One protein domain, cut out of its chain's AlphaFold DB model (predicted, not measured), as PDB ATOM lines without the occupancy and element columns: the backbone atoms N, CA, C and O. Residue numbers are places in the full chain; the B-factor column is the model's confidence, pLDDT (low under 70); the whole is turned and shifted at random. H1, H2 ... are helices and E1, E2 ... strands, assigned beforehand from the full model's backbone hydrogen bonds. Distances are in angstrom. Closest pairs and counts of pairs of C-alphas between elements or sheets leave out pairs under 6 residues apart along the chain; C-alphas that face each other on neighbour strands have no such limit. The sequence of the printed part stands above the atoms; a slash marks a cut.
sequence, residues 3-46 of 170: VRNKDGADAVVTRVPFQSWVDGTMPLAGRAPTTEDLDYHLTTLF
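AT A GLANCE: This is residues 3 to 46 of the 170 residues of the protein "Glutamate--cysteine ligase" of Mycobacteroides abscessus subsp. abscessus (UniProt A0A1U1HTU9). What is the shape? A small strand hairpin, E1 and E2, and two short helices, H1 and H2, make the corners of a triangle, with a long loop, residues 23 to 34, joining the helices. What builds it? The 44 printed residues, under half in named elements, hold in order E1, E2, H1 and H2; the sheet, E1 - E2, is antiparallel, and the class mixed. How large? It is compact, with radius of gyration of the C-alphas 10.0 A and spans of 29 by 21 by 21 A.

HOW THE PARTS SIT: How do the strands pair? E1, residues 3 to 5, and E2, residues 8 to 11, form an antiparallel hairpin at 147 degrees; N 3 and O 10, 2.8 A apart, are within hydrogen-bond range. And the helices? H1, residues 18 to 22, and H2, residues 35 to 43, are close but not clearly touching; their closest C-alphas, of Phe 18 and His 41, are 7.6 A apart. In both, every O i to N i+4 pair is within hydrogen-bond range. E1 and H1 are apart.

IN THESE COORDINATES: Where does E1 begin? C-alpha 3 is at (311.058, 122.170, 195.268). Where does H2 end? C-alpha 43 is at (302.577, 114.887, 188.135). How long are they? First to last C-alpha, E1 spans 6.5 A, E2 10.4 A, H1 6.4 A and H2 12.7 A.

THE WHOLE: Any cut or long link? The printed part has no cut; H1 to H2 is a long link. Any low confidence? No printed residue is under 70.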
ATOM      1  N   VAL A   3     311.429 122.248 193.848       92.06
ATOM      2  CA  VAL A   3     311.058 122.170 195.268       92.06
ATOM      3  C   VAL A   3     310.872 123.576 195.798       92.06
ATOM      4  O   VAL A   3     311.794 124.385 195.747       92.06
ATOM      5  N   ARG A   4     309.673 123.876 196.310       89.44
ATOM      6  CA  ARG A   4     309.378 125.190 196.890       89.44
ATOM      7  C   ARG A   4     310.125 125.376 198.207       89.44
ATOM      8  O   ARG A   4     310.136 124.477 199.055       89.44
ATOM      9  N   ASN A   5     310.697 126.557 198.380       86.62
ATOM     10  CA  ASN A   5     311.399 126.989 199.580       86.62
ATOM     11  C   ASN A   5     310.956 128.423 199.950       86.62
ATOM     12  O   ASN A   5     310.109 129.018 199.286       86.62
ATOM     13  N   LYS A   6     311.510 128.974 201.034       85.00
ATOM     14  CA  LYS A   6     311.179 130.330 201.512       85.00
ATOM     15  C   LYS A   6     311.566 131.457 200.536       85.00
ATOM     16  O   LYS A   6     310.994 132.537 200.619       85.00
ATOM     17  N   ASP A   7     312.507 131.194 199.633       87.62
ATOM     18  CA  ASP A   7     313.095 132.157 198.697       87.62
ATOM     19  C   ASP A   7     312.558 131.967 197.257       87.62
ATOM     20  O   ASP A   7     312.979 132.664 196.334       87.62
ATOM     21  N   GLY A   8     311.617 131.035 197.048       89.38
ATOM     22  CA  GLY A   8     311.075 130.671 195.739       89.38
ATOM     23  C   GLY A   8     311.046 129.157 195.519       89.38
ATOM     24  O   GLY A   8     310.293 128.435 196.179       89.38
ATOM     25  N   ALA A   9     311.817 128.669 194.545       91.31
ATOM     26  CA  ALA A   9     311.905 127.244 194.242       91.31
ATOM     27  C   ALA A   9     313.280 126.852 193.687       91.31
ATOM     28  O   ALA A   9     313.828 127.549 192.835       91.31
ATOM     29  N   ASP A  10     313.781 125.692 194.110       91.06
ATOM     30  CA  ASP A  10     315.041 125.121 193.635       91.06
ATOM     31  C   ASP A  10     314.791 124.017 192.609       91.06
ATOM     32  O   ASP A  10     313.884 123.192 192.758       91.06
ATOM     33  N   ALA A  11     315.635 123.951 191.579       90.75
ATOM     34  CA  ALA A  11     315.623 122.835 190.645       90.75
ATOM     35  C   ALA A  11     316.268 121.590 191.266       90.75
ATOM     36  O   ALA A  11     317.411 121.620 191.722       90.75
ATOM     37  N   VAL A  12     315.557 120.463 191.214       90.12
ATOM     38  CA  VAL A  12     316.128 119.155 191.551       90.12
ATOM     39  C   VAL A  12     316.927 118.660 190.347       90.12
ATOM     40  O   VAL A  12     316.351 118.198 189.363       90.12
ATOM     41  N   VAL A  13     318.251 118.805 190.418       90.62
ATOM     42  CA  VAL A  13     319.192 118.478 189.326       90.62
ATOM     43  C   VAL A  13     319.865 117.111 189.476       90.62
ATOM     44  O   VAL A  13     320.563 116.656 188.575       90.62
ATOM     45  N   THR A  14     319.647 116.435 190.601       88.81
ATOM     46  CA  THR A  14     320.126 115.074 190.862       88.81
ATOM     47  C   THR A  14     318.949 114.137 191.102       88.81
ATOM     48  O   THR A  14     317.865 114.555 191.509       88.81
ATOM     49  N   ARG A  15     319.139 112.841 190.839       90.44
ATOM     50  CA  ARG A  15     318.096 111.843 191.093       90.44
ATOM     51  C   ARG A  15     317.917 111.658 192.599       90.44
ATOM     52  O   ARG A  15     318.796 111.106 193.252       90.44
ATOM     53  N   VAL A  16     316.751 112.039 193.113       92.19
ATOM     54  CA  VAL A  16     316.352 111.820 194.509       92.19
ATOM     55  C   VAL A  16     315.033 111.046 194.525       92.19
ATOM     56  O   VAL A  16     314.025 111.575 194.054       92.19
ATOM     57  N   PRO A  17     315.006 109.790 195.010       93.50
ATOM     58  CA  PRO A  17     313.749 109.088 195.245       93.50
ATOM     59  C   PRO A  17     312.901 109.860 196.262       93.50
ATOM     60  O   PRO A  17     313.422 110.281 197.293       93.50
ATOM     61  N   PHE A  18     311.595 110.009 196.015       94.06
ATOM     62  CA  PHE A  18     310.710 110.730 196.941       94.06
ATOM     63  C   PHE A  18     310.740 110.120 198.352       94.06
ATOM     64  O   PHE A  18     310.785 110.846 199.340       94.06
ATOM     65  N   GLN A  19     310.831 108.788 198.445       95.44
ATOM     66  CA  GLN A  19     311.009 108.069 199.709       95.44
ATOM     67  C   GLN A  19     312.257 108.527 200.481       95.44
ATOM     68  O   GLN A  19     312.174 108.785 201.673       95.44
ATOM     69  N   SER A  20     313.394 108.730 199.808       95.69
ATOM     70  CA  SER A  20     314.617 109.216 200.459       95.69
ATOM     71  C   SER A  20     314.463 110.628 201.034       95.69
ATOM     72  O   SER A  20     315.102 110.956 202.036       95.69
ATOM     73  N   TRP A  21     313.606 111.460 200.436       95.31
ATOM     74  CA  TRP A  21     313.263 112.772 200.983       95.31
ATOM     75  C   TRP A  21     312.327 112.661 202.195       95.31
ATOM     76  O   TRP A  21     312.572 113.320 203.205       95.31
ATOM     77  N   VAL A  22     311.310 111.792 202.129       95.94
ATOM     78  CA  VAL A  22     310.401 111.481 203.252       95.94
ATOM     79  C   VAL A  22     311.175 110.962 204.464       95.94
ATOM     80  O   VAL A  22     310.973 111.446 205.574       95.94
ATOM     81  N   ASP A  23     312.115 110.046 204.238       95.81
ATOM     82  CA  ASP A  23     312.935 109.433 205.286       95.81
ATOM     83  C   ASP A  23     314.023 110.385 205.823       95.81
ATOM     84  O   ASP A  23     314.765 110.040 206.741       95.81
ATOM     85  N   GLY A  24     314.174 111.575 205.228       94.12
ATOM     86  CA  GLY A  24     315.196 112.556 205.598       94.12
ATOM     87  C   GLY A  24     316.631 112.151 205.237       94.12
ATOM     88  O   GLY A  24     317.571 112.853 205.603       94.12
ATOM     89  N   THR A  25     316.820 111.051 204.503       95.25
ATOM     90  CA  THR A  25     318.146 110.571 204.066       95.25
ATOM     91  C   THR A  25     318.737 111.430 202.946       95.25
ATOM     92  O   THR A  25     319.956 111.539 202.827       95.25
ATOM     93  N   MET A  26     317.882 112.078 202.148       92.81
ATOM     94  CA  MET A  26     318.258 113.049 201.116       92.81
ATOM     95  C   MET A  26     317.326 114.272 201.173       92.81
ATOM     96  O   MET A  26     316.384 114.367 200.383       92.81
ATOM     97  N   PRO A  27     317.539 115.205 202.119       90.25
ATOM     98  CA  PRO A  27     316.660 116.355 202.288       90.25
ATOM     99  C   PRO A  27     316.786 117.332 201.114       90.25
ATOM    100  O   PRO A  27     317.882 117.780 200.775       90.25
ATOM    101  N   LEU A  28     315.651 117.713 200.526       91.31
ATOM    102  CA  LEU A  28     315.568 118.791 199.540       91.31
ATOM    103  C   LEU A  28     315.141 120.093 200.223       91.31
ATOM    104  O   LEU A  28     314.312 120.086 201.135       91.31
ATOM    105  N   ALA A  29     315.734 121.215 199.800       89.44
ATOM    106  CA  ALA A  29     315.483 122.553 200.354       89.44
ATOM    107  C   ALA A  29     315.585 122.653 201.897       89.44
ATOM    108  O   ALA A  29     314.965 123.520 202.513       89.44
ATOM    109  N   GLY A  30     316.343 121.754 202.539       89.00
ATOM    110  CA  GLY A  30     316.544 121.739 203.992       89.00
ATOM    111  C   GLY A  30     315.291 121.439 204.828       89.00
ATOM    112  O   GLY A  30     315.270 121.783 206.007       89.00
ATOM    113  N   ARG A  31     314.249 120.825 204.250       91.81
ATOM    114  CA  ARG A  31     312.985 120.508 204.942       91.81
ATOM    115  C   ARG A  31     312.460 119.116 204.592       91.81
ATOM    116  O   ARG A  31     312.870 118.535 203.592       91.81
ATOM    117  N   ALA A  32     311.516 118.610 205.383       92.94
ATOM    118  CA  ALA A  32     310.703 117.450 205.014       92.94
ATOM    119  C   ALA A  32     309.714 117.806 203.876       92.94
ATOM    120  O   ALA A  32     309.340 118.984 203.755       92.94
ATOM    121  N   PRO A  33     309.290 116.835 203.046       94.94
ATOM    122  CA  PRO A  33     308.281 117.068 202.016       94.94
ATOM    123  C   PRO A  33     306.909 117.371 202.629       94.94
ATOM    124  O   PRO A  33     306.571 116.897 203.714       94.94
ATOM    125  N   THR A  34     306.101 118.143 201.909       93.62
ATOM    126  CA  THR A  34     304.686 118.379 202.206       93.62
ATOM    127  C   THR A  34     303.797 117.530 201.293       93.62
ATOM    128  O   THR A  34     304.263 116.895 200.344       93.62
ATOM    129  N   THR A  35     302.486 117.538 201.541       93.69
ATOM    130  CA  THR A  35     301.505 116.938 200.622       93.69
ATOM    131  C   THR A  35     301.507 117.615 199.252       93.69
ATOM    132  O   THR A  35     301.342 116.928 198.252       93.69
ATOM    133  N   GLU A  36     301.774 118.924 199.174       92.38
ATOM    134  CA  GLU A  36     301.910 119.628 197.889       92.38
ATOM    135  C   GLU A  36     303.119 119.131 197.086       92.38
ATOM    136  O   GLU A  36     303.051 119.029 195.861       92.38
ATOM    137  N   ASP A  37     304.224 118.785 197.757       93.44
ATOM    138  CA  ASP A  37     305.378 118.190 197.078       93.44
ATOM    139  C   ASP A  37     305.068 116.785 196.568       93.44
ATOM    140  O   ASP A  37     305.537 116.420 195.491       93.44
ATOM    141  N   LEU A  38     304.279 116.001 197.314       91.62
ATOM    142  CA  LEU A  38     303.811 114.694 196.857       91.62
ATOM    143  C   LEU A  38     302.891 114.846 195.641       91.62
ATOM    144  O   LEU A  38     303.100 114.176 194.633       91.62
ATOM    145  N   ASP A  39     301.924 115.761 195.702       89.38
ATOM    146  CA  ASP A  39     301.025 116.048 194.587       89.38
ATOM    147  C   ASP A  39     301.806 116.475 193.342       89.38
ATOM    148  O   ASP A  39     301.538 115.973 192.248       89.38
ATOM    149  N   TYR A  40     302.820 117.333 193.497       90.56
ATOM    150  CA  TYR A  40     303.691 117.716 192.391       90.56
ATOM    151  C   TYR A  40     304.561 116.544 191.909       90.56
ATOM    152  O   TYR A  40     304.646 116.296 190.709       90.56
ATOM    153  N   HIS A  41     305.162 115.762 192.806       89.56
ATOM    154  CA  HIS A  41     305.938 114.582 192.426       89.56
ATOM    155  C   HIS A  41     305.103 113.618 191.570       89.56
ATOM    156  O   HIS A  41     305.556 113.176 190.511       89.56
ATOM    157  N   LEU A  42     303.849 113.375 191.953       87.31
ATOM    158  CA  LEU A  42     302.926 112.522 191.208       87.31
ATOM    159  C   LEU A  42     302.583 113.059 189.809       87.31
ATOM    160  O   LEU A  42     302.155 112.265 188.973       87.31
ATOM    161  N   THR A  43     302.725 114.360 189.514       86.06
ATOM    162  CA  THR A  43     302.577 114.887 188.135       86.06
ATOM    163  C   THR A  43     303.813 114.683 187.273       86.06
ATOM    164  O   THR A  43     303.720 114.804 186.056       86.06
ATOM    165  N   THR A  44     304.949 114.335 187.878       87.19
ATOM    166  CA  THR A  44     306.185 114.010 187.153       87.19
ATOM    167  C   THR A  44     306.295 112.535 186.774       87.19
ATOM    168  O   THR A  44     307.209 112.159 186.043       87.19
ATOM    169  N   LEU A  45     305.374 111.696 187.255       86.44
ATOM    170  CA  LEU A  45     305.266 110.301 186.849       86.44
ATOM    171  C   LEU A  45     304.417 110.197 185.577       86.44
ATOM    172  O   LEU A  45     303.304 110.721 185.524       86.44
ATOM    173  N   PHE A  46     304.923 109.463 184.586       88.25
ATOM    174  CA  PHE A  46     304.245 109.198 183.312       88.25
ATOM    175  C   PHE A  46     303.991 107.693 183.113       88.25
ATOM    176  O   PHE A  46     304.509 107.110 182.162       88.25
TER     177      PHE A  46